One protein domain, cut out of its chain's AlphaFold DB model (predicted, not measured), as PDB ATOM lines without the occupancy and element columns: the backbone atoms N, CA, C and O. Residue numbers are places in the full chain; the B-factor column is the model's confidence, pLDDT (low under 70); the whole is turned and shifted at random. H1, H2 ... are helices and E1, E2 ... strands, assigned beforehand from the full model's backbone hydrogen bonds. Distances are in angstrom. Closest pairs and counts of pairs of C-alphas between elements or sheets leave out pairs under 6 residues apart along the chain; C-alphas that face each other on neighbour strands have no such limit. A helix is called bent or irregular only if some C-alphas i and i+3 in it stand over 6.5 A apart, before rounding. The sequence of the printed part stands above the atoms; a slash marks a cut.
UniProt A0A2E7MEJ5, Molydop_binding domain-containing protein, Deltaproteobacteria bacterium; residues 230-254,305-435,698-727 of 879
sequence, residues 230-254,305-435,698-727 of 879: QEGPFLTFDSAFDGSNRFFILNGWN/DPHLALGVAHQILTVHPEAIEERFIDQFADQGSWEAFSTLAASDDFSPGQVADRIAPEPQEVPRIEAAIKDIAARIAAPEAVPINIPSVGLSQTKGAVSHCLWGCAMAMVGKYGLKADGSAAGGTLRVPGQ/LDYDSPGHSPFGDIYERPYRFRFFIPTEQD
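This is residues 230 to 254, 305 to 435 and 698 to 727 of the 879 residues of the protein "Molydop_binding domain-containing protein" of Deltaproteobacteria bacterium (UniProt A0A2E7MEJ5). A small sheet of four strands has two helices over one face, H8 along the strands and H6 slantwise to them, and H2 packs on H6 and H8 without being on the sheet. H4 and H5 pack on H2 farther out from the sheet, while H1 grazes the sheet and a long stretch without a named element, residues 698 to 727, lies 10 to 25 A from the mean of all C-alphas. The printed part has 186 residues, with eight named helices and four named strands in the order H1 E1 H2 H3 H4 H5 H6 E2 H7 H8 E3 E4, and its class is mixed, helices and strands. The mixed sheet runs E1, E2, E4, E3. The whole is compact, with a radius of gyration of the C-alphas of 16.0 A and spans of 50 by 37 by 32 A.

Start at H1, residues 237 to 241, which only grazes the sheet, with its residues 239 to 241. Next come E1, residues 246 to 251, an edge strand, and its parallel neighbour E2, residues 386 to 391; look for N 249 and O 388, 2.9 A apart, within hydrogen-bond range. E4, residues 425 to 429, is parallel to E2, with N 389 and O 428 at 2.8 A. E3, residues 418 to 420, is the other edge strand and forms an antiparallel hairpin with E4, with N 418 and O 427 at 3.1 A. Across the first cut find H2, residues 305 to 319, the hub, which touches four helices. H3, residues 326 to 332, touches no helix. H4, residues 335 to 345, touches H2 about perpendicular, at 82 degrees, closest at the C-alphas of His 314 and Ala 345, 4.9 A. H5, residues 352 to 359, touches H2 at a shallow tilt of 7 degrees, opposite ways, closest at the C-alphas of Gly 311 and Pro 352, 5.4 A. H6, residues 363 to 381, touches H2 with residues 373 to 381 alone, at a steep tilt of 57 degrees, closest at the C-alphas of Val 312 and Ala 377, 5.1 A. H7, residues 393 to 396, and H8, residues 401 to 412, touch only at the corner, closest at the C-alphas of Leu 395 and Ser 403, 6.2 A. H8 touches H2 at a shallow tilt of 21 degrees, the same way, closest at the C-alphas of Pro 306 and Ser 403, 4.7 A. H6 and H8 lie on the same face of the sheet, in two layers, helices on one face of a sheet, at heights over the sheet of 12.2 A and 8.7 A. Every O i to N i+4 pair is within hydrogen-bond range in H1, H2, H3, H4, H5 and H8; H6 has 13 of 15, and H7 is too short for such a pair.

Find C-alpha 237 at (29.106, 35.949, 42.030), where H1 begins. E1 spans 15.4 A and E2 15.9 A; H2 spans 20.9 A, H4 15.3 A and H8 16.1 A. H6 runs 28.2 A from C-alpha 363 at (50.406, 47.769, 13.939), and it is irregular, but only just: C-alphas 364 and 367 are 6.9 A apart. E4 ends at C-alpha 429, at (30.679, 32.492, 31.890).

The two C-alphas farthest apart are those of Gln 364 and Pro 703, 51.4 A. Residues 255 to 304 are not printed, with 15.6 A between C-alphas 254 and 305; residues 436 to 697 are not printed either, with 30.2 A between C-alphas 435 and 698. Of the links that are printed whole, none is long. In the last stretch, residues 708 to 709 pair antiparallel with residues 715 to 716. The mean pLDDT of the printed part is 97.0, and no printed residue is under 70.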
ATOM      1  N   GLN A 230      19.532  25.057  26.870       94.94
ATOM      2  CA  GLN A 230      18.776  26.056  27.627       94.94
ATOM      3  C   GLN A 230      19.671  27.229  28.055       94.94
ATOM      4  O   GLN A 230      20.893  27.117  28.121       94.94
ATOM      5  N   GLU A 231      19.080  28.403  28.280       94.88
ATOM      6  CA  GLU A 231      19.850  29.639  28.475       94.88
ATOM      7  C   GLU A 231      20.440  29.800  29.888       94.88
ATOM      8  O   GLU A 231      21.332  30.621  30.079       94.88
ATOM      9  N   GLY A 232      20.004  29.028  30.880       93.75
ATOM     10  CA  GLY A 232      20.232  29.274  32.306       93.75
ATOM     11  C   GLY A 232      21.702  29.328  32.758       93.75
ATOM     12  O   GLY A 232      22.513  28.505  32.338       93.75
ATOM     13  N   PRO A 233      22.080  30.277  33.636       95.81
ATOM     14  CA  PRO A 233      23.434  30.427  34.155       95.81
ATOM     15  C   PRO A 233      23.784  29.284  35.114       95.81
ATOM     16  O   PRO A 233      22.909  28.638  35.677       95.81
ATOM     17  N   PHE A 234      25.073  29.067  35.364       95.12
ATOM     18  CA  PHE A 234      25.552  28.054  36.317       95.12
ATOM     19  C   PHE A 234      26.577  28.599  37.322       95.12
ATOM     20  O   PHE A 234      26.901  27.916  38.290       95.12
ATOM     21  N   LEU A 235      27.053  29.836  37.141       97.25
ATOM     22  CA  LEU A 235      27.933  30.524  38.086       97.25
ATOM     23  C   LEU A 235      27.168  31.585  38.878       97.25
ATOM     24  O   LEU A 235      26.330  32.299  38.326       97.25
ATOM     25  N   THR A 236      27.525  31.716  40.153       97.00
ATOM     26  CA  THR A 236      27.132  32.830  41.020       97.00
ATOM     27  C   THR A 236      28.301  33.801  41.165       97.00
ATOM     28  O   THR A 236      29.452  33.456  40.881       97.00
ATOM     29  N   PHE A 237      28.043  35.017  41.645       96.38
ATOM     30  CA  PHE A 237      29.106  35.949  42.030       96.38
ATOM     31  C   PHE A 237      30.032  35.335  43.088       96.38
ATOM     32  O   PHE A 237      31.240  35.557  43.039       96.38
ATOM     33  N   ASP A 238      29.481  34.536  44.005       94.56
ATOM     34  CA  ASP A 238      30.247  33.857  45.050       94.56
ATOM     35  C   ASP A 238      31.164  32.782  44.454       94.56
ATOM     36  O   ASP A 238      32.376  32.806  44.683       94.56
ATOM     37  N   SER A 239      30.629  31.888  43.612       94.25
ATOM     38  CA  SER A 239      31.435  30.826  43.002       94.25
ATOM     39  C   SER A 239      32.474  31.377  42.021       94.25
ATOM     40  O   SER A 239      33.573  30.825  41.914       94.25
ATOM     41  N   ALA A 240      32.178  32.492  41.353       96.12
ATOM     42  CA  ALA A 240      33.105  33.154  40.447       96.12
ATOM     43  C   ALA A 240      34.247  33.883  41.178       96.12
ATOM     44  O   ALA A 240      35.396  33.756  40.755       96.12
ATOM     45  N   PHE A 241      33.966  34.622  42.258       95.50
ATOM     46  CA  PHE A 241      34.944  35.537  42.867       95.50
ATOM     47  C   PHE A 241      35.687  34.992  44.088       95.50
ATOM     48  O   PHE A 241      36.801  35.444  44.334       95.50
ATOM     49  N   ASP A 242      35.122  34.046  44.839       91.06
ATOM     50  CA  ASP A 242      35.680  33.674  46.150       91.06
ATOM     51  C   ASP A 242      36.561  32.409  46.123       91.06
ATOM     52  O   ASP A 242      37.077  31.986  47.157       91.06
ATOM     53  N   GLY A 243      36.741  31.776  44.961       89.81
ATOM     54  CA  GLY A 243      37.553  30.561  44.848       89.81
ATOM     55  C   GLY A 243      39.017  30.804  44.483       89.81
ATOM     56  O   GLY A 243      39.414  31.888  44.073       89.81
ATOM     57  N   SER A 244      39.838  29.761  44.607       92.69
ATOM     58  CA  SER A 244      41.264  29.797  44.263       92.69
ATOM     59  C   SER A 244      41.520  29.684  42.755       92.69
ATOM     60  O   SER A 244      40.682  29.176  42.009       92.69
ATOM     61  N   ASN A 245      42.718  30.098  42.321       95.62
ATOM     62  CA  ASN A 245      43.228  29.940  40.950       95.62
ATOM     63  C   ASN A 245      42.285  30.498  39.871       95.62
ATOM     64  O   ASN A 245      42.109  29.898  38.809       95.62
ATOM     65  N   ARG A 246      41.627  31.622  40.167       97.44
ATOM     66  CA  ARG A 246      40.741  32.291  39.218       97.44
ATOM     67  C   ARG A 246      41.567  32.993  38.153       97.44
ATOM     68  O   ARG A 246      42.463  33.765  38.480       97.44
ATOM     69  N   PHE A 247      41.216  32.740  36.900       98.44
ATOM     70  CA  PHE A 247      41.748  33.459  35.755       98.44
ATOM     71  C   PHE A 247      40.603  34.189  35.053       98.44
ATOM     72  O   PHE A 247      39.701  33.558  34.503       98.44
ATOM     73  N   PHE A 248      40.599  35.517  35.106       98.62
ATOM     74  CA  PHE A 248      39.489  36.321  34.605       98.62
ATOM     75  C   PHE A 248      39.704  36.771  33.160       98.62
ATOM     76  O   PHE A 248      40.747  37.320  32.810       98.62
ATOM     77  N   ILE A 249      38.672  36.616  32.334       98.56
ATOM     78  CA  ILE A 249      38.632  37.133  30.966       98.56
ATOM     79  C   ILE A 249      37.519  38.181  30.921       98.56
ATOM     80  O   ILE A 249      36.332  37.853  30.916       98.56
ATOM     81  N   LEU A 250      37.897  39.456  30.974       98.38
ATOM     82  CA  LEU A 250      36.978  40.589  31.073       98.38
ATOM     83  C   LEU A 250      36.732  41.148  29.668       98.38
ATOM     84  O   LEU A 250      37.498  41.970  29.170       98.38
ATOM     85  N   ASN A 251      35.668  40.670  29.030       95.81
ATOM     86  CA  ASN A 251      35.403  40.864  27.608       95.81
ATOM     87  C   ASN A 251      34.436  42.036  27.369       95.81
ATOM     88  O   ASN A 251      33.229  41.947  27.630       95.81
ATOM     89  N   GLY A 252      34.971  43.161  26.889       95.06
ATOM     90  CA  GLY A 252      34.228  44.387  26.598       95.06
ATOM     91  C   GLY A 252      33.513  44.974  27.820       95.06
ATOM     92  O   GLY A 252      32.455  45.597  27.679       95.06
ATOM     93  N   TRP A 253      34.026  44.711  29.030       96.31
ATOM     94  CA  TRP A 253      33.357  45.013  30.295       96.31
ATOM     95  C   TRP A 253      34.012  46.172  31.051       96.31
ATOM     96  O   TRP A 253      35.009  46.013  31.753       96.31
ATOM     97  N   ASN A 254      33.364  47.338  31.010       96.31
ATOM     98  CA  ASN A 254      33.711  48.466  31.873       96.31
ATOM     99  C   ASN A 254      33.037  48.337  33.256       96.31
ATOM    100  O   ASN A 254      32.109  49.089  33.593       96.31
ATOM    101  N   ASP A 305      36.431  40.077  18.545       96.31
ATOM    102  CA  ASP A 305      36.322  39.083  19.623       96.31
ATOM    103  C   ASP A 305      36.164  37.625  19.136       96.31
ATOM    104  O   ASP A 305      36.810  36.750  19.719       96.31
ATOM    105  N   PRO A 306      35.372  37.314  18.080       97.81
ATOM    106  CA  PRO A 306      35.290  35.957  17.536       97.81
ATOM    107  C   PRO A 306      36.645  35.410  17.080       97.81
ATOM    108  O   PRO A 306      36.975  34.260  17.360       97.81
ATOM    109  N   HIS A 307      37.452  36.245  16.417       98.62
ATOM    110  CA  HIS A 307      38.788  35.862  15.954       98.62
ATOM    111  C   HIS A 307      39.733  35.629  17.121       98.62
ATOM    112  O   HIS A 307      40.493  34.668  17.096       98.62
ATOM    113  N   LEU A 308      39.662  36.466  18.162       98.69
ATOM    114  CA  LEU A 308      40.460  36.286  19.371       98.69
ATOM    115  C   LEU A 308      40.147  34.942  20.050       98.69
ATOM    116  O   LEU A 308      41.069  34.199  20.381       98.69
ATOM    117  N   ALA A 309      38.863  34.606  20.212       98.56
ATOM    118  CA  ALA A 309      38.442  33.335  20.801       98.56
ATOM    119  C   ALA A 309      38.879  32.125  19.952       98.56
ATOM    120  O   ALA A 309      39.370  31.140  20.504       98.56
ATOM    121  N   LEU A 310      38.767  32.212  18.620       98.88
ATOM    122  CA  LEU A 310      39.269  31.179  17.707       98.88
ATOM    123  C   LEU A 310      40.795  31.064  17.741       98.88
ATOM    124  O   LEU A 310      41.303  29.952  17.706       98.88
ATOM    125  N   GLY A 311      41.525  32.172  17.888       98.88
ATOM    126  CA  GLY A 311      42.980  32.151  18.037       98.88
ATOM    127  C   GLY A 311      43.441  31.497  19.338       98.88
ATOM    128  O   GLY A 311      44.426  30.759  19.358       98.88
ATOM    129  N   VAL A 312      42.692  31.702  20.424       98.88
ATOM    130  CA  VAL A 312      42.907  30.988  21.690       98.88
ATOM    131  C   VAL A 312      42.615  29.493  21.521       98.88
ATOM    132  O   VAL A 312      43.419  28.669  21.953       98.88
ATOM    133  N   ALA A 313      41.509  29.133  20.862       98.88
ATOM    134  CA  ALA A 313      41.170  27.735  20.597       98.88
ATOM    135  C   ALA A 313      42.220  27.043  19.711       98.88
ATOM    136  O   ALA A 313      42.679  25.954  20.054       98.88
ATOM    137  N   HIS A 314      42.661  27.703  18.636       98.88
ATOM    138  CA  HIS A 314      43.753  27.255  17.772       98.88
ATOM    139  C   HIS A 314      45.007  26.949  18.588       98.88
ATOM    140  O   HIS A 314      45.572  25.862  18.489       98.88
ATOM    141  N   GLN A 315      45.436  27.902  19.418       98.88
ATOM    142  CA  GLN A 315      46.649  27.772  20.217       98.88
ATOM    143  C   GLN A 315      46.567  26.602  21.206       98.88
ATOM    144  O   GLN A 315      47.565  25.915  21.418       98.88
ATOM    145  N   ILE A 316      45.399  26.349  21.804       98.88
ATOM    146  CA  ILE A 316      45.213  25.175  22.665       98.88
ATOM    147  C   ILE A 316      45.293  23.890  21.832       98.88
ATOM    148  O   ILE A 316      46.045  22.995  22.193       98.88
ATOM    149  N   LEU A 317      44.598  23.811  20.693       98.75
ATOM    150  CA  LEU A 317      44.591  22.614  19.839       98.75
ATOM    151  C   LEU A 317      45.980  22.248  19.294       98.75
ATOM    152  O   LEU A 317      46.284  21.067  19.145       98.75
ATOM    153  N   THR A 318      46.818  23.238  18.980       98.56
ATOM    154  CA  THR A 318      48.107  23.006  18.309       98.56
ATOM    155  C   THR A 318      49.301  22.954  19.258       98.56
ATOM    156  O   THR A 318      50.270  22.251  18.967       98.56
ATOM    157  N   VAL A 319      49.255  23.668  20.389       98.69
ATOM    158  CA  VAL A 319      50.391  23.785  21.327       98.69
ATOM    159  C   VAL A 319      50.108  23.165  22.693       98.69
ATOM    160  O   VAL A 319      51.056  22.751  23.358       98.69
ATOM    161  N   HIS A 320      48.838  23.056  23.090       98.56
ATOM    162  CA  HIS A 320      48.414  22.418  24.341       98.56
ATOM    163  C   HIS A 320      47.404  21.273  24.117       98.56
ATOM    164  O   HIS A 320      46.391  21.216  24.824       98.56
ATOM    165  N   PRO A 321      47.607  20.371  23.130       98.31
ATOM    166  CA  PRO A 321      46.633  19.324  22.816       98.31
ATOM    167  C   PRO A 321      46.376  18.378  23.996       98.31
ATOM    168  O   PRO A 321      45.307  17.786  24.092       98.31
ATOM    169  N   GLU A 322      47.323  18.259  24.928       98.19
ATOM    170  CA  GLU A 322      47.182  17.474  26.156       98.19
ATOM    171  C   GLU A 322      46.140  18.027  27.139       98.19
ATOM    172  O   GLU A 322      45.748  17.315  28.062       98.19
ATOM    173  N   ALA A 323      45.714  19.283  26.973       98.44
ATOM    174  CA  ALA A 323      44.705  19.912  27.818       98.44
ATOM    175  C   ALA A 323      43.266  19.641  27.352       98.44
ATOM    176  O   ALA A 323      42.325  19.988  28.069       98.44
ATOM    177  N   ILE A 324      43.078  19.053  26.164       98.69
ATOM    178  CA  ILE A 324      41.752  18.666  25.675       98.69
ATOM    179  C   ILE A 324      41.178  17.583  26.592       98.69
ATOM    180  O   ILE A 324      41.801  16.552  26.845       98.69
ATOM    181  N   GLU A 325      39.978  17.825  27.117       98.38
ATOM    182  CA  GLU A 325      39.311  16.901  28.033       98.38
ATOM    183  C   GLU A 325      38.440  15.933  27.231       98.38
ATOM    184  O   GLU A 325      37.241  16.149  27.042       98.38
ATOM    185  N   GLU A 326      39.054  14.843  26.774       98.12
ATOM    186  CA  GLU A 326      38.390  13.811  25.966       98.12
ATOM    187  C   GLU A 326      37.132  13.256  26.646       98.12
ATOM    188  O   GLU A 326      36.127  13.002  25.986       98.12
ATOM    189  N   ARG A 327      37.103  13.163  27.987       97.50
ATOM    190  CA  ARG A 327      35.894  12.702  28.691       97.50
ATOM    191  C   ARG A 327      34.730  13.670  28.514       97.50
ATOM    192  O   ARG A 327      33.588  13.224  28.465       97.50
ATOM    193  N   PHE A 328      34.984  14.978  28.425       98.25
ATOM    194  CA  PHE A 328      33.932  15.956  28.140       98.25
ATOM    195  C   PHE A 328      33.391  15.758  26.725       98.25
ATOM    196  O   PHE A 328      32.170  15.717  26.549       98.25
ATOM    197  N   ILE A 329      34.285  15.598  25.746       98.12
ATOM    198  CA  ILE A 329      33.919  15.377  24.345       98.12
ATOM    199  C   ILE A 329      33.072  14.103  24.213       98.12
ATOM    200  O   ILE A 329      31.919  14.173  23.786       98.12
ATOM    201  N   ASP A 330      33.583  12.970  24.695       97.06
ATOM    202  CA  ASP A 330      32.937  11.663  24.558       97.06
ATOM    203  C   ASP A 330      31.599  11.577  25.320       97.06
ATOM    204  O   ASP A 330      30.591  11.044  24.830       97.06
ATOM    205  N   GLN A 331      31.565  12.084  26.558       96.88
ATOM    206  CA  GLN A 331      30.425  11.865  27.451       96.88
ATOM    207  C   GLN A 331      29.355  12.946  27.355       96.88
ATOM    208  O   GLN A 331      28.176  12.632  27.536       96.88
ATOM    209  N   PHE A 332      29.731  14.200  27.089       97.94
ATOM    210  CA  PHE A 332      28.821  15.339  27.231       97.94
ATOM    211  C   PHE A 332      28.617  16.135  25.946       97.94
ATOM    212  O   PHE A 332      27.599  16.822  25.855       97.94
ATOM    213  N   ALA A 333      29.497  16.031  24.949       98.31
ATOM    214  CA  ALA A 333      29.374  16.787  23.705       98.31
ATOM    215  C   ALA A 333      28.700  16.004  22.568       98.31
ATOM    216  O   ALA A 333      28.541  14.780  22.610       98.31
ATOM    217  N   ASP A 334      28.253  16.751  21.558       98.50
ATOM    218  CA  ASP A 334      27.867  16.245  20.247       98.50
ATOM    219  C   ASP A 334      29.115  16.122  19.364       98.50
ATOM    220  O   ASP A 334      29.745  17.126  19.018       98.50
ATOM    221  N   GLN A 335      29.447  14.887  18.986       98.19
ATOM    222  CA  GLN A 335      30.689  14.561  18.285       98.19
ATOM    223  C   GLN A 335      30.826  15.285  16.939       98.19
ATOM    224  O   GLN A 335      31.892  15.805  16.620       98.19
ATOM    225  N   GLY A 336      29.739  15.372  16.163       98.56
ATOM    226  CA  GLY A 336      29.767  16.032  14.856       98.56
ATOM    227  C   GLY A 336      30.050  17.531  14.967       98.56
ATOM    228  O   GLY A 336      30.811  18.084  14.171       98.56
ATOM    229  N   SER A 337      29.481  18.196  15.977       98.69
ATOM    230  CA  SER A 337      29.778  19.605  16.246       98.69
ATOM    231  C   SER A 337      31.229  19.824  16.683       98.69
ATOM    232  O   SER A 337      31.851  20.789  16.238       98.69
ATOM    233  N   TRP A 338      31.779  18.922  17.506       98.75
ATOM    234  CA  TRP A 338      33.173  18.981  17.941       98.75
ATOM    235  C   TRP A 338      34.134  18.865  16.757       98.75
ATOM    236  O   TRP A 338      34.971  19.744  16.580       98.75
ATOM    237  N   GLU A 339      33.963  17.850  15.908       98.69
ATOM    238  CA  GLU A 339      34.821  17.617  14.738       98.69
ATOM    239  C   GLU A 339      34.835  18.817  13.782       98.69
ATOM    240  O   GLU A 339      35.892  19.214  13.277       98.69
ATOM    241  N   ALA A 340      33.672  19.435  13.553       98.69
ATOM    242  CA  ALA A 340      33.575  20.637  12.734       98.69
ATOM    243  C   ALA A 340      34.315  21.826  13.373       98.69
ATOM    244  O   ALA A 340      35.020  22.564  12.678       98.69
ATOM    245  N   PHE A 341      34.181  22.008  14.690       98.81
ATOM    246  CA  PHE A 341      34.791  23.125  15.411       98.81
ATOM    247  C   PHE A 341      36.302  22.977  15.504       98.81
ATOM    248  O   PHE A 341      37.022  23.924  15.193       98.81
ATOM    249  N   SER A 342      36.788  21.795  15.880       98.62
ATOM    250  CA  SER A 342      38.218  21.519  15.985       98.62
ATOM    251  C   SER A 342      38.904  21.669  14.629       98.62
ATOM    252  O   SER A 342      39.985  22.244  14.559       98.62
ATOM    253  N   THR A 343      38.257  21.230  13.543       98.62
ATOM    254  CA  THR A 343      38.772  21.408  12.175       98.62
ATOM    255  C   THR A 343      38.885  22.886  11.807       98.62
ATOM    256  O   THR A 343      39.925  23.312  11.309       98.62
ATOM    257  N   LEU A 344      37.842  23.681  12.075       98.56
ATOM    258  CA  LEU A 344      37.866  25.121  11.815       98.56
ATOM    259  C   LEU A 344      38.956  25.817  12.641       98.56
ATOM    260  O   LEU A 344      39.782  26.538  12.087       98.56
ATOM    261  N   ALA A 345      38.956  25.609  13.959       98.31
ATOM    262  CA  ALA A 345      39.858  26.290  14.881       98.31
ATOM    263  C   ALA A 345      41.325  25.875  14.684       98.31
ATOM    264  O   ALA A 345      42.214  26.690  14.901       98.31
ATOM    265  N   ALA A 346      41.602  24.653  14.219       98.38
ATOM    266  CA  ALA A 346      42.959  24.210  13.898       98.38
ATOM    267  C   ALA A 346      43.531  24.830  12.607       98.38
ATOM    268  O   ALA A 346      44.724  24.671  12.354       98.38
ATOM    269  N   SER A 347      42.728  25.539  11.800       98.25
ATOM    270  CA  SER A 347      43.219  26.227  10.599       98.25
ATOM    271  C   SER A 347      44.317  27.240  10.935       98.25
ATOM    272  O   SER A 347      44.203  27.988  11.911       98.25
ATOM    273  N   ASP A 348      45.338  27.327  10.077       97.81
ATOM    274  CA  ASP A 348      46.415  28.320  10.179       97.81
ATOM    275  C   ASP A 348      45.887  29.764  10.141       97.81
ATOM    276  O   ASP A 348      46.517  30.646  10.732       97.81
ATOM    277  N   ASP A 349      44.702  29.982   9.548       97.38
ATOM    278  CA  ASP A 349      43.974  31.264   9.519       97.38
ATOM    279  C   ASP A 349      43.682  31.833  10.916       97.38
ATOM    280  O   ASP A 349      43.412  33.035  11.064       97.38
ATOM    281  N   PHE A 350      43.701  30.970  11.935       98.69
ATOM    282  CA  PHE A 350      43.506  31.322  13.337       98.69
ATOM    283  C   PHE A 350      44.784  31.199  14.169       98.69
ATOM    284  O   PHE A 350      44.736  31.308  15.392       98.69
ATOM    285  N   SER A 351      45.950  31.049  13.539       98.69
ATOM    286  CA  SER A 351      47.221  31.135  14.256       98.69
ATOM    287  C   SER A 351      47.361  32.493  14.972       98.69
ATOM    288  O   SER A 351      46.937  33.523  14.431       98.69
ATOM    289  N   PRO A 352      47.967  32.549  16.180       98.81
ATOM    290  CA  PRO A 352      47.992  33.770  16.988       98.81
ATOM    291  C   PRO A 352      48.514  35.009  16.257       98.81
ATOM    292  O   PRO A 352      47.955  36.090  16.425       98.81
ATOM    293  N   GLY A 353      49.557  34.861  15.433       98.56
ATOM    294  CA  GLY A 353      50.139  35.973  14.679       98.56
ATOM    295  C   GLY A 353      49.198  36.516  13.602       98.56
ATOM    296  O   GLY A 353      49.038  37.728  13.483       98.56
ATOM    297  N   GLN A 354      48.519  35.635  12.859       98.44
ATOM    298  CA  GLN A 354      47.564  36.053  11.826       98.44
ATOM    299  C   GLN A 354      46.311  36.693  12.428       98.44
ATOM    300  O   GLN A 354      45.821  37.700  11.918       98.44
ATOM    301  N   VAL A 355      45.806  36.140  13.534       98.75
ATOM    302  CA  VAL A 355      44.684  36.736  14.272       98.75
ATOM    303  C   VAL A 355      45.070  38.110  14.805       98.75
ATOM    304  O   VAL A 355      44.306  39.058  14.624       98.75
ATOM    305  N   ALA A 356      46.244  38.232  15.431       98.81
ATOM    306  CA  ALA A 356      46.718  39.492  15.983       98.81
ATOM    307  C   ALA A 356      46.849  40.579  14.911       98.81
ATOM    308  O   ALA A 356      46.346  41.679  15.119       98.81
ATOM    309  N   ASP A 357      47.439  40.259  13.757       98.50
ATOM    310  CA  ASP A 357      47.531  41.173  12.613       98.50
ATOM    311  C   ASP A 357      46.143  41.625  12.125       98.50
ATOM    312  O   ASP A 357      45.881  42.816  11.954       98.50
ATOM    313  N   ARG A 358      45.203  40.682  12.004       98.00
ATOM    314  CA  ARG A 358      43.839  40.942  11.523       98.00
ATOM    315  C   ARG A 358      43.038  41.868  12.447       98.00
ATOM    316  O   ARG A 358      42.292  42.730  11.960       98.00
ATOM    317  N   ILE A 359      43.136  41.663  13.765       98.25
ATOM    318  CA  ILE A 359      42.292  42.353  14.756       98.25
ATOM    319  C   ILE A 359      42.970  43.532  15.448       98.25
ATOM    320  O   ILE A 359      42.287  44.239  16.190       98.25
ATOM    321  N   ALA A 360      44.265  43.764  15.246       98.25
ATOM    322  CA  ALA A 360      44.932  44.921  15.824       98.25
ATOM    323  C   ALA A 360      44.341  46.225  15.260       98.25
ATOM    324  O   ALA A 360      44.183  46.355  14.044       98.25
ATOM    325  N   PRO A 361      43.994  47.211  16.109       96.94
ATOM    326  CA  PRO A 361      43.538  48.509  15.622       96.94
ATOM    327  C   PRO A 361      44.676  49.309  14.976       96.94
ATOM    328  O   PRO A 361      44.409  50.137  14.110       96.94
ATOM    329  N   GLU A 362      45.923  49.057  15.386       97.00
ATOM    330  CA  GLU A 362      47.143  49.680  14.866       97.00
ATOM    331  C   GLU A 362      48.315  48.674  14.924       97.00
ATOM    332  O   GLU A 362      48.324  47.817  15.816       97.00
ATOM    333  N   PRO A 363      49.329  48.763  14.036       97.31
ATOM    334  CA  PRO A 363      50.406  47.769  13.939       97.31
ATOM    335  C   PRO A 363      51.175  47.509  15.243       97.31
ATOM    336  O   PRO A 363      51.606  46.388  15.505       97.31
ATOM    337  N   GLN A 364      51.334  48.524  16.095       96.31
ATOM    338  CA  GLN A 364      52.043  48.384  17.369       96.31
ATOM    339  C   GLN A 364      51.305  47.533  18.414       96.31
ATOM    340  O   GLN A 364      51.925  47.111  19.390       96.31
ATOM    341  N   GLU A 365      50.008  47.266  18.235       97.56
ATOM    342  CA  GLU A 365      49.240  46.404  19.143       97.56
ATOM    343  C   GLU A 365      49.388  44.911  18.795       97.56
ATOM    344  O   GLU A 365      49.142  44.063  19.655       97.56
ATOM    345  N   VAL A 366      49.861  44.570  17.584       98.56
ATOM    346  CA  VAL A 366      50.000  43.177  17.108       98.56
ATOM    347  C   VAL A 366      50.803  42.299  18.080       98.56
ATOM    348  O   VAL A 366      50.272  41.272  18.509       98.56
ATOM    349  N   PRO A 367      52.021  42.678  18.531       98.44
ATOM    350  CA  PRO A 367      52.798  41.816  19.424       98.44
ATOM    351  C   PRO A 367      52.109  41.577  20.772       98.44
ATOM    352  O   PRO A 367      52.227  40.497  21.350       98.44
ATOM    353  N   ARG A 368      51.371  42.578  21.277       98.12
ATOM    354  CA  ARG A 368      50.640  42.470  22.544       98.12
ATOM    355  C   ARG A 368      49.458  41.516  22.410       98.12
ATOM    356  O   ARG A 368      49.265  40.677  23.285       98.12
ATOM    357  N   ILE A 369      48.690  41.627  21.327       98.75
ATOM    358  CA  ILE A 369      47.545  40.747  21.065       98.75
ATOM    359  C   ILE A 369      48.020  39.305  20.871       98.75
ATOM    360  O   ILE A 369      47.466  38.398  21.487       98.75
ATOM    361  N   GLU A 370      49.078  39.085  20.088       98.81
ATOM    362  CA  GLU A 370      49.641  37.748  19.874       98.81
ATOM    363  C   GLU A 370      50.114  37.114  21.192       98.81
ATOM    364  O   GLU A 370      49.796  35.958  21.487       98.81
ATOM    365  N   ALA A 371      50.847  37.877  22.011       98.75
ATOM    366  CA  ALA A 371      51.297  37.423  23.322       98.75
ATOM    367  C   ALA A 371      50.118  37.112  24.257       98.75
ATOM    368  O   ALA A 371      50.153  36.111  24.972       98.75
ATOM    369  N   ALA A 372      49.062  37.930  24.223       98.75
ATOM    370  CA  ALA A 372      47.859  37.695  25.008       98.75
ATOM    371  C   ALA A 372      47.124  36.421  24.572       98.75
ATOM    372  O   ALA A 372      46.758  35.637  25.439       98.75
ATOM    373  N   ILE A 373      46.964  36.160  23.267       98.88
ATOM    374  CA  ILE A 373      46.358  34.910  22.769       98.88
ATOM    375  C   ILE A 373      47.102  33.697  23.337       98.88
ATOM    376  O   ILE A 373      46.478  32.780  23.871       98.88
ATOM    377  N   LYS A 374      48.438  33.724  23.273       98.88
ATOM    378  CA  LYS A 374      49.299  32.648  23.775       98.88
ATOM    379  C   LYS A 374      49.185  32.462  25.291       98.88
ATOM    380  O   LYS A 374      49.001  31.334  25.740       98.88
ATOM    381  N   ASP A 375      49.258  33.540  26.077       98.75
ATOM    382  CA  ASP A 375      49.163  33.461  27.546       98.75
ATOM    383  C   ASP A 375      47.752  33.061  28.008       98.75
ATOM    384  O   ASP A 375      47.613  32.229  28.903       98.75
ATOM    385  N   ILE A 376      46.697  33.591  27.377       98.81
ATOM    386  CA  ILE A 376      45.305  33.214  27.664       98.81
ATOM    387  C   ILE A 376      45.099  31.720  27.389       98.81
ATOM    388  O   ILE A 376      44.563  31.019  28.247       98.81
ATOM    389  N   ALA A 377      45.546  31.220  26.233       98.88
ATOM    390  CA  ALA A 377      45.464  29.804  25.881       98.88
ATOM    391  C   ALA A 377      46.188  28.915  26.901       98.88
ATOM    392  O   ALA A 377      45.595  27.966  27.411       98.88
ATOM    393  N   ALA A 378      47.425  29.267  27.264       98.81
ATOM    394  CA  ALA A 378      48.201  28.526  28.254       98.81
ATOM    395  C   ALA A 378      47.519  28.502  29.636       98.81
ATOM    396  O   ALA A 378      47.463  27.456  30.281       98.81
ATOM    397  N   ARG A 379      46.945  29.628  30.089       98.56
ATOM    398  CA  ARG A 379      46.206  29.695  31.365       98.56
ATOM    399  C   ARG A 379      44.905  28.907  31.333       98.56
ATOM    400  O   ARG A 379      44.571  28.262  32.321       98.56
ATOM    401  N   ILE A 380      44.167  28.936  30.224       98.69
ATOM    402  CA  ILE A 380      42.965  28.105  30.066       98.69
ATOM    403  C   ILE A 380      43.346  26.619  30.073       98.69
ATOM    404  O   ILE A 380      42.659  25.838  30.730       98.69
ATOM    405  N   ALA A 381      44.450  26.240  29.427       98.62
ATOM    406  CA  ALA A 381      44.953  24.867  29.379       98.62
ATOM    407  C   ALA A 381      45.502  24.356  30.729       98.62
ATOM    408  O   ALA A 381      45.417  23.163  31.013       98.62
ATOM    409  N   ALA A 382      46.021  25.236  31.593       98.50
ATOM    410  CA  ALA A 382      46.624  24.857  32.874       98.50
ATOM    411  C   ALA A 382      45.628  24.110  33.795       98.50
ATOM    412  O   ALA A 382      44.591  24.685  34.132       98.50
ATOM    413  N   PRO A 383      45.891  22.868  34.250       96.94
ATOM    414  CA  PRO A 383      44.901  22.032  34.946       96.94
ATOM    415  C   PRO A 383      44.255  22.668  36.188       96.94
ATOM    416  O   PRO A 383      43.073  22.464  36.468       96.94
ATOM    417  N   GLU A 384      45.019  23.453  36.940       96.31
ATOM    418  CA  GLU A 384      44.600  24.081  38.192       96.31
ATOM    419  C   GLU A 384      43.811  25.383  38.014       96.31
ATOM    420  O   GLU A 384      43.169  25.833  38.970       96.31
ATOM    421  N   ALA A 385      43.874  25.994  36.828       97.50
ATOM    422  CA  ALA A 385      43.249  27.277  36.547       97.50
ATOM    423  C   ALA A 385      41.739  27.132  36.337       97.50
ATOM    424  O   ALA A 385      41.277  26.243  35.617       97.50
ATOM    425  N   VAL A 386      40.977  28.059  36.916       98.38
ATOM    426  CA  VAL A 386      39.522  28.164  36.767       98.38
ATOM    427  C   VAL A 386      39.215  29.432  35.960       98.38
ATOM    428  O   VAL A 386      39.192  30.526  36.541       98.38
ATOM    429  N   PRO A 387      39.030  29.325  34.630       98.50
ATOM    430  CA  PRO A 387      38.766  30.469  33.773       98.50
ATOM    431  C   PRO A 387      37.340  30.979  33.987       98.50
ATOM    432  O   PRO A 387      36.373  30.230  33.856       98.50
ATOM    433  N   ILE A 388      37.207  32.266  34.297       98.56
ATOM    434  CA  ILE A 388      35.926  32.955  34.454       98.56
ATOM    435  C   ILE A 388      35.836  34.053  33.396       98.56
ATOM    436  O   ILE A 388      36.483  35.098  33.496       98.56
ATOM    437  N   ASN A 389      35.005  33.824  32.388       98.25
ATOM    438  CA  ASN A 389      34.658  34.820  31.387       98.25
ATOM    439  C   ASN A 389      33.558  35.746  31.925       98.25
ATOM    440  O   ASN A 389      32.487  35.284  32.322       98.25
ATOM    441  N   ILE A 390      33.803  37.056  31.912       97.88
ATOM    442  CA  ILE A 390      32.828  38.088  32.275       97.88
ATOM    443  C   ILE A 390      32.596  38.968  31.045       97.88
ATOM    444  O   ILE A 390      33.317  39.949  30.835       97.88
ATOM    445  N   PRO A 391      31.612  38.622  30.200       94.94
ATOM    446  CA  PRO A 391      31.315  39.388  29.011       94.94
ATOM    447  C   PRO A 391      30.361  40.543  29.322       94.94
ATOM    448  O   PRO A 391      29.600  40.534  30.293       94.94
ATOM    449  N   SER A 392      30.341  41.535  28.438       91.62
ATOM    450  CA  SER A 392      29.342  42.601  28.472       91.62
ATOM    451  C   SER A 392      28.826  42.939  27.075       91.62
ATOM    452  O   SER A 392      29.039  42.218  26.099       91.62
ATOM    453  N   VAL A 393      28.136  44.072  26.967       91.38
ATOM    454  CA  VAL A 393      27.579  44.572  25.710       91.38
ATOM    455  C   VAL A 393      28.639  44.849  24.640       91.38
ATOM    456  O   VAL A 393      28.277  44.942  23.475       91.38
ATOM    457  N   GLY A 394      29.927  44.946  24.996       89.81
ATOM    458  CA  GLY A 394      31.023  44.986  24.019       89.81
ATOM    459  C   GLY A 394      31.038  43.779  23.074       89.81
ATOM    460  O   GLY A 394      31.355  43.946  21.905       89.81
ATOM    461  N   LEU A 395      30.585  42.609  23.540       91.62
ATOM    462  CA  LEU A 395      30.392  41.414  22.709       91.62
ATOM    463  C   LEU A 395      28.962  41.360  22.162       91.62
ATOM    464  O   LEU A 395      28.733  41.174  20.968       91.62
ATOM    465  N   SER A 396      27.976  41.551  23.043       92.25
ATOM    466  CA  SER A 396      26.572  41.332  22.683       92.25
ATOM    467  C   SER A 396      26.055  42.317  21.624       92.25
ATOM    468  O   SER A 396      25.220  41.938  20.813       92.25
ATOM    469  N   GLN A 397      26.537  43.567  21.609       93.88
ATOM    470  CA  GLN A 397      26.120  44.614  20.657       93.88
ATOM    471  C   GLN A 397      27.130  44.829  19.515       93.88
ATOM    472  O   GLN A 397      27.108  45.875  18.864       93.88
ATOM    473  N   THR A 398      28.030  43.870  19.285       93.00
ATOM    474  CA  THR A 398      28.917  43.834  18.112       93.00
ATOM    475  C   THR A 398      28.587  42.629  17.239       93.00
ATOM    476  O   THR A 398      27.918  42.775  16.225       93.00
ATOM    477  N   LYS A 399      29.006  41.426  17.640       92.75
ATOM    478  CA  LYS A 399      28.780  40.173  16.898       92.75
ATOM    479  C   LYS A 399      27.705  39.282  17.528       92.75
ATOM    480  O   LYS A 399      27.457  38.169  17.068       92.75
ATOM    481  N   GLY A 400      27.008  39.777  18.550       92.00
ATOM    482  CA  GLY A 400      25.895  39.069  19.171       92.00
ATOM    483  C   GLY A 400      26.336  37.765  19.825       92.00
ATOM    484  O   GLY A 400      27.329  37.744  20.545       92.00
ATOM    485  N   ALA A 401      25.584  36.682  19.614       96.00
ATOM    486  CA  ALA A 401      25.819  35.400  20.288       96.00
ATOM    487  C   ALA A 401      27.143  34.725  19.879       96.00
ATOM    488  O   ALA A 401      27.694  33.965  20.669       96.00
ATOM    489  N   VAL A 402      27.682  35.045  18.697       97.12
ATOM    490  CA  VAL A 402      28.876  34.415  18.099       97.12
ATOM    491  C   VAL A 402      30.069  34.442  19.054       97.12
ATOM    492  O   VAL A 402      30.607  33.392  19.401       97.12
ATOM    493  N   SER A 403      30.456  35.627  19.538       94.31
ATOM    494  CA  SER A 403      31.615  35.774  20.429       94.31
ATOM    495  C   SER A 403      31.428  35.008  21.739       94.31
ATOM    496  O   SER A 403      32.366  34.389  22.237       94.31
ATOM    497  N   HIS A 404      30.213  35.021  22.297       97.44
ATOM    498  CA  HIS A 404      29.912  34.289  23.531       97.44
ATOM    499  C   HIS A 404      29.996  32.774  23.320       97.44
ATOM    500  O   HIS A 404      30.579  32.080  24.152       97.44
ATOM    501  N   CYS A 405      29.467  32.268  22.201       98.56
ATOM    502  CA  CYS A 405      29.539  30.855  21.846       98.56
ATOM    503  C   CYS A 405      30.988  30.376  21.712       98.56
ATOM    504  O   CYS A 405      31.337  29.332  22.258       98.56
ATOM    505  N   LEU A 406      31.841  31.144  21.030       98.62
ATOM    506  CA  LEU A 406      33.234  30.766  20.777       98.62
ATOM    507  C   LEU A 406      34.081  30.733  22.054       98.62
ATOM    508  O   LEU A 406      34.851  29.792  22.247       98.62
ATOM    509  N   TRP A 407      33.888  31.685  22.972       98.31
ATOM    510  CA  TRP A 407      34.503  31.609  24.303       98.31
ATOM    511  C   TRP A 407      33.998  30.403  25.104       98.31
ATOM    512  O   TRP A 407      34.787  29.746  25.783       98.31
ATOM    513  N   GLY A 408      32.703  30.084  25.004       98.31
ATOM    514  CA  GLY A 408      32.139  28.869  25.592       98.31
ATOM    515  C   GLY A 408      32.783  27.597  25.034       98.31
ATOM    516  O   GLY A 408      33.197  26.744  25.810       98.31
ATOM    517  N   CYS A 409      32.959  27.512  23.713       98.81
ATOM    518  CA  CYS A 409      33.622  26.394  23.033       98.81
ATOM    519  C   CYS A 409      35.082  26.224  23.479       98.81
ATOM    520  O   CYS A 409      35.485  25.117  23.836       98.81
ATOM    521  N   ALA A 410      35.854  27.316  23.530       98.62
ATOM    522  CA  ALA A 410      37.257  27.286  23.947       98.62
ATOM    523  C   ALA A 410      37.441  26.791  25.395       98.62
ATOM    524  O   ALA A 410      38.413  26.105  25.695       98.62
ATOM    525  N   MET A 411      36.503  27.106  26.296       98.69
ATOM    526  CA  MET A 411      36.518  26.591  27.672       98.69
ATOM    527  C   MET A 411      35.956  25.164  27.776       98.69
ATOM    528  O   MET A 411      36.448  24.369  28.575       98.69
ATOM    529  N   ALA A 412      34.936  24.821  26.984       98.62
ATOM    530  CA  ALA A 412      34.297  23.506  27.011       98.62
ATOM    531  C   ALA A 412      35.233  22.389  26.533       98.62
ATOM    532  O   ALA A 412      35.274  21.335  27.161       98.62
ATOM    533  N   MET A 413      36.041  22.632  25.494       98.44
ATOM    534  CA  MET A 413      36.961  21.614  24.962       98.44
ATOM    535  C   MET A 413      38.041  21.162  25.955       98.44
ATOM    536  O   MET A 413      38.563  20.062  25.833       98.44
ATOM    537  N   VAL A 414      38.350  21.986  26.961       98.69
ATOM    538  CA  VAL A 414      39.270  21.637  28.059       98.69
ATOM    539  C   VAL A 414      38.529  21.239  29.345       98.69
ATOM    540  O   VAL A 414      39.115  21.221  30.424       98.69
ATOM    541  N   GLY A 415      37.217  20.976  29.272       98.19
ATOM    542  CA  GLY A 415      36.402  20.548  30.416       98.19
ATOM    543  C   GLY A 415      36.115  21.646  31.447       98.19
ATOM    544  O   GLY A 415      35.823  21.348  32.605       98.19
ATOM    545  N   LYS A 416      36.196  22.927  31.061       98.31
ATOM    546  CA  LYS A 416      36.079  24.084  31.971       98.31
ATOM    547  C   LYS A 416      34.864  24.962  31.684       98.31
ATOM    548  O   LYS A 416      34.923  26.179  31.836       98.31
ATOM    549  N   TYR A 417      33.752  24.352  31.285       98.00
ATOM    550  CA  TYR A 417      32.470  25.033  31.094       98.00
ATOM    551  C   TYR A 417      31.389  24.367  31.952       98.00
ATOM    552  O   TYR A 417      30.674  23.477  31.493       98.00
ATOM    553  N   GLY A 418      31.319  24.755  33.228       97.56
ATOM    554  CA  GLY A 418      30.410  24.152  34.205       97.56
ATOM    555  C   GLY A 418      30.976  24.118  35.626       97.56
ATOM    556  O   GLY A 418      31.890  24.870  35.988       97.56
ATOM    557  N   LEU A 419      30.427  23.219  36.438       98.00
ATOM    558  CA  LEU A 419      30.877  22.935  37.802       98.00
ATOM    559  C   LEU A 419      31.610  21.590  37.842       98.00
ATOM    560  O   LEU A 419      31.294  20.689  37.078       98.00
ATOM    561  N   LYS A 420      32.573  21.420  38.742       97.25
ATOM    562  CA  LYS A 420      33.186  20.121  39.047       97.25
ATOM    563  C   LYS A 420      32.193  19.237  39.802       97.25
ATOM    564  O   LYS A 420      31.199  19.730  40.330       97.25
ATOM    565  N   ALA A 421      32.483  17.941  39.916       95.69
ATOM    566  CA  ALA A 421      31.639  16.979  40.636       95.69
ATOM    567  C   ALA A 421      31.332  17.372  42.102       95.69
ATOM    568  O   ALA A 421      30.284  17.013  42.631       95.69
ATOM    569  N   ASP A 422      32.206  18.149  42.748       95.06
ATOM    570  CA  ASP A 422      32.009  18.670  44.110       95.06
ATOM    571  C   ASP A 422      31.182  19.973  44.179       95.06
ATOM    572  O   ASP A 422      30.978  20.514  45.265       95.06
ATOM    573  N   GLY A 423      30.712  20.485  43.038       94.00
ATOM    574  CA  GLY A 423      29.954  21.733  42.915       94.00
ATOM    575  C   GLY A 423      30.816  22.995  42.792       94.00
ATOM    576  O   GLY A 423      30.288  24.073  42.525       94.00
ATOM    577  N   SER A 424      32.141  22.900  42.937       96.38
ATOM    578  CA  SER A 424      33.028  24.049  42.732       96.38
ATOM    579  C   SER A 424      33.127  24.427  41.248       96.38
ATOM    580  O   SER A 424      32.958  23.593  40.366       96.38
ATOM    581  N   ALA A 425      33.407  25.694  40.931       97.69
ATOM    582  CA  ALA A 425      33.519  26.123  39.535       97.69
ATOM    583  C   ALA A 425      34.674  25.405  38.802       97.69
ATOM    584  O   ALA A 425      35.821  25.438  39.262       97.69
ATOM    585  N   ALA A 426      34.382  24.800  37.644       97.81
ATOM    586  CA  ALA A 426      35.402  24.328  36.701       97.81
ATOM    587  C   ALA A 426      35.876  25.473  35.790       97.81
ATOM    588  O   ALA A 426      37.058  25.578  35.472       97.81
ATOM    589  N   GLY A 427      34.950  26.361  35.439       97.94
ATOM    590  CA  GLY A 427      35.153  27.558  34.634       97.94
ATOM    591  C   GLY A 427      33.854  27.929  33.922       97.94
ATOM    592  O   GLY A 427      32.821  27.300  34.159       97.94
ATOM    593  N   GLY A 428      33.888  28.932  33.050       97.12
ATOM    594  CA  GLY A 428      32.759  29.301  32.198       97.12
ATOM    595  C   GLY A 428      32.401  30.778  32.290       97.12
ATOM    596  O   GLY A 428      33.249  31.623  32.568       97.12
ATOM    597  N   THR A 429      31.135  31.104  32.026       97.06
ATOM    598  CA  THR A 429      30.679  32.492  31.890       97.06
ATOM    599  C   THR A 429      29.904  32.957  33.122       97.06
ATOM    600  O   THR A 429      28.830  32.434  33.419       97.06
ATOM    601  N   LEU A 430      30.401  33.992  33.807       97.44
ATOM    602  CA  LEU A 430      29.615  34.733  34.792       97.44
ATOM    603  C   LEU A 430      28.786  35.793  34.062       97.44
ATOM    604  O   LEU A 430      29.314  36.748  33.488       97.44
ATOM    605  N   ARG A 431      27.464  35.648  34.111       94.25
ATOM    606  CA  ARG A 431      26.534  36.581  33.477       94.25
ATOM    607  C   ARG A 431      26.287  37.792  34.375       94.25
ATOM    608  O   ARG A 431      25.742  37.661  35.465       94.25
ATOM    609  N   VAL A 432      26.602  38.988  33.873       93.62
ATOM    610  CA  VAL A 432      26.347  40.261  34.573       93.62
ATOM    611  C   VAL A 432      25.478  41.180  33.698       93.62
ATOM    612  O   VAL A 432      26.005  41.961  32.901       93.62
ATOM    613  N   PRO A 433      24.138  41.083  33.788       93.06
ATOM    614  CA  PRO A 433      23.233  41.851  32.940       93.06
ATOM    615  C   PRO A 433      23.297  43.361  33.176       93.06
ATOM    616  O   PRO A 433      23.513  43.835  34.287       93.06
ATOM    617  N   GLY A 434      23.001  44.145  32.136       91.56
ATOM    618  CA  GLY A 434      22.955  45.604  32.254       91.56
ATOM    619  C   GLY A 434      21.780  46.135  33.086       91.56
ATOM    620  O   GLY A 434      21.915  47.201  33.694       91.56
ATOM    621  N   GLN A 435      20.647  45.422  33.121       93.31
ATOM    622  CA  GLN A 435      19.467  45.758  33.926       93.31
ATOM    623  C   GLN A 435      19.107  44.630  34.894       93.31
ATOM    624  O   GLN A 435      19.368  43.464  34.607       93.31
ATOM    625  N   LEU A 698      29.914  18.640  35.930       97.56
ATOM    626  CA  LEU A 698      30.717  17.752  35.093       97.56
ATOM    627  C   LEU A 698      31.197  16.560  35.935       97.56
ATOM    628  O   LEU A 698      32.305  16.551  36.469       97.56
ATOM    629  N   ASP A 699      30.310  15.584  36.116       97.06
ATOM    630  CA  ASP A 699      30.564  14.371  36.899       97.06
ATOM    631  C   ASP A 699      30.901  13.194  35.973       97.06
ATOM    632  O   ASP A 699      30.023  12.445  35.545       97.06
ATOM    633  N   TYR A 700      32.184  13.081  35.616       96.25
ATOM    634  CA  TYR A 700      32.694  12.082  34.664       96.25
ATOM    635  C   TYR A 700      32.645  10.640  35.182       96.25
ATOM    636  O   TYR A 700      32.755   9.699  34.393       96.25
ATOM    637  N   ASP A 701      32.523  10.471  36.499       96.12
ATOM    638  CA  ASP A 701      32.558   9.169  37.164       96.12
ATOM    639  C   ASP A 701      31.146   8.610  37.410       96.12
ATOM    640  O   ASP A 701      31.008   7.470  37.858       96.12
ATOM    641  N   SER A 702      30.093   9.380  37.100       94.56
ATOM    642  CA  SER A 702      28.690   8.985  37.254       94.56
ATOM    643  C   SER A 702      28.090   8.494  35.923       94.56
ATOM    644  O   SER A 702      27.727   9.311  35.071       94.56
ATOM    645  N   PRO A 703      27.906   7.172  35.717       88.12
ATOM    646  CA  PRO A 703      27.389   6.640  34.459       88.12
ATOM    647  C   PRO A 703      25.981   7.156  34.143       88.12
ATOM    648  O   PRO A 703      25.080   7.077  34.976       88.12
ATOM    649  N   GLY A 704      25.777   7.649  32.920       86.19
ATOM    650  CA  GLY A 704      24.483   8.174  32.469       86.19
ATOM    651  C   GLY A 704      24.149   9.580  32.977       86.19
ATOM    652  O   GLY A 704      23.065  10.078  32.678       86.19
ATOM    653  N   HIS A 705      25.062  10.229  33.706       94.75
ATOM    654  CA  HIS A 705      24.920  11.633  34.077       94.75
ATOM    655  C   HIS A 705      24.933  12.531  32.834       94.75
ATOM    656  O   HIS A 705      25.730  12.331  31.918       94.75
ATOM    657  N   SER A 706      24.055  13.534  32.807       94.75
ATOM    658  CA  SER A 706      24.002  14.536  31.745       94.75
ATOM    659  C   SER A 706      23.974  15.927  32.380       94.75
ATOM    660  O   SER A 706      22.999  16.266  33.051       94.75
ATOM    661  N   PRO A 707      25.040  16.733  32.227       96.56
ATOM    662  CA  PRO A 707      25.097  18.066  32.821       96.56
ATOM    663  C   PRO A 707      24.135  19.059  32.166       96.56
ATOM    664  O   PRO A 707      23.767  20.046  32.801       96.56
ATOM    665  N   PHE A 708      23.766  18.825  30.906       97.62
ATOM    666  CA  PHE A 708      23.011  19.756  30.078       97.62
ATOM    667  C   PHE A 708      21.634  19.188  29.755       97.62
ATOM    668  O   PHE A 708      21.464  17.975  29.631       97.62
ATOM    669  N   GLY A 709      20.655  20.072  29.593       96.06
ATOM    670  CA  GLY A 709      19.292  19.676  29.285       96.06
ATOM    671  C   GLY A 709      18.576  20.702  28.424       96.06
ATOM    672  O   GLY A 709      18.975  21.864  28.372       96.06
ATOM    673  N   ASP A 710      17.526  20.259  27.741       96.56
ATOM    674  CA  ASP A 710      16.611  21.155  27.042       96.56
ATOM    675  C   ASP A 710      15.724  21.939  28.031       96.56
ATOM    676  O   ASP A 710      15.867  21.858  29.256       96.56
ATOM    677  N   ILE A 711      14.777  22.716  27.502       96.69
ATOM    678  CA  ILE A 711      13.868  23.529  28.322       96.69
ATOM    679  C   ILE A 711      12.945  22.699  29.236       96.69
ATOM    680  O   ILE A 711      12.348  23.270  30.146       96.69
ATOM    681  N   TYR A 712      12.838  21.384  29.011       97.06
ATOM    682  CA  TYR A 712      12.076  20.422  29.817       97.06
ATOM    683  C   TYR A 712      12.989  19.476  30.615       97.06
ATOM    684  O   TYR A 712      12.561  18.390  31.008       97.06
ATOM    685  N   GLU A 713      14.255  19.863  30.808       93.88
ATOM    686  CA  GLU A 713      15.273  19.119  31.562       93.88
ATOM    687  C   GLU A 713      15.654  17.759  30.952       93.88
ATOM    688  O   GLU A 713      16.302  16.931  31.601       93.88
ATOM    689  N   ARG A 714      15.300  17.503  29.688       96.06
ATOM    690  CA  ARG A 714      15.690  16.262  29.008       96.06
ATOM    691  C   ARG A 714      17.162  16.345  28.615       96.06
ATOM    692  O   ARG A 714      17.570  17.403  28.137       96.06
ATOM    693  N   PRO A 715      17.946  15.256  28.748       96.88
ATOM    694  CA  PRO A 715      19.376  15.264  28.453       96.88
ATOM    695  C   PRO A 715      19.716  15.892  27.101       96.88
ATOM    696  O   PRO A 715      19.153  15.520  26.069       96.88
ATOM    697  N   TYR A 716      20.680  16.808  27.113       97.44
ATOM    698  CA  TYR A 716      21.190  17.494  25.934       97.44
ATOM    699  C   TYR A 716      22.704  17.299  25.832       97.44
ATOM    700  O   TYR A 716      23.406  17.134  26.831       97.44
ATOM    701  N   ARG A 717      23.221  17.291  24.603       98.00
ATOM    702  CA  ARG A 717      24.658  17.195  24.331       98.00
ATOM    703  C   ARG A 717      25.201  18.571  23.994       98.00
ATOM    704  O   ARG A 717      24.620  19.257  23.160       98.00
ATOM    705  N   PHE A 718      26.306  18.963  24.620       98.56
ATOM    706  CA  PHE A 718      26.963  20.233  24.333       98.56
ATOM    707  C   PHE A 718      27.278  20.334  22.841       98.56
ATOM    708  O   PHE A 718      27.914  19.440  22.284       98.56
ATOM    709  N   ARG A 719      26.857  21.417  22.192       98.75
ATOM    710  CA  ARG A 719      27.112  21.638  20.767       98.75
ATOM    711  C   ARG A 719      28.154  22.723  20.592       98.75
ATOM    712  O   ARG A 719      27.925  23.868  20.970       98.75
ATOM    713  N   PHE A 720      29.272  22.374  19.972       98.81
ATOM    714  CA  PHE A 720      30.257  23.362  19.560       98.81
ATOM    715  C   PHE A 720      29.697  24.218  18.418       98.81
ATOM    716  O   PHE A 720      29.047  23.726  17.494       98.81
ATOM    717  N   PHE A 721      29.918  25.525  18.507       98.62
ATOM    718  CA  PHE A 721      29.377  26.497  17.567       98.62
ATOM    719  C   PHE A 721      30.349  26.757  16.413       98.62
ATOM    720  O   PHE A 721      31.524  27.038  16.644       98.62
ATOM    721  N   ILE A 722      29.834  26.735  15.181       98.25
ATOM    722  CA  ILE A 722      30.593  27.021  13.958       98.25
ATOM    723  C   ILE A 722      30.126  28.366  13.389       98.25
ATOM    724  O   ILE A 722      28.988  28.448  12.922       98.25
ATOM    725  N   PRO A 723      30.957  29.423  13.431       97.75
ATOM    726  CA  PRO A 723      30.622  30.694  12.808       97.75
ATOM    727  C   PRO A 723      30.624  30.566  11.282       97.75
ATOM    728  O   PRO A 723      31.406  29.814  10.702       97.75
ATOM    729  N   THR A 724      29.767  31.344  10.631       97.25
ATOM    730  CA  THR A 724      29.821  31.565   9.181       97.25
ATOM    731  C   THR A 724      30.918  32.574   8.821       97.25
ATOM    732  O   THR A 724      31.424  33.288   9.687       97.25
ATOM    733  N   GLU A 725      31.267  32.699   7.537       95.62
ATOM    734  CA  GLU A 725      32.199  33.745   7.078       95.62
ATOM    735  C   GLU A 725      31.705  35.153   7.454       95.62
ATOM    736  O   GLU A 725      32.467  35.954   7.991       95.62
ATOM    737  N   GLN A 726      30.404  35.417   7.286       94.94
ATOM    738  CA  GLN A 726      29.774  36.694   7.640       94.94
ATOM    739  C   GLN A 726      29.874  37.004   9.145       94.94
ATOM    740  O   GLN A 726      30.072  38.155   9.553       94.94
ATOM    741  N   ASP A 727      29.787  35.976   9.996       96.19
ATOM    742  CA  ASP A 727      29.970  36.142  11.441       96.19
ATOM    743  C   ASP A 727      31.373  36.684  11.768       96.19
ATOM    744  O   ASP A 727      31.529  37.468  12.711       96.19
TER     745      ASP A 727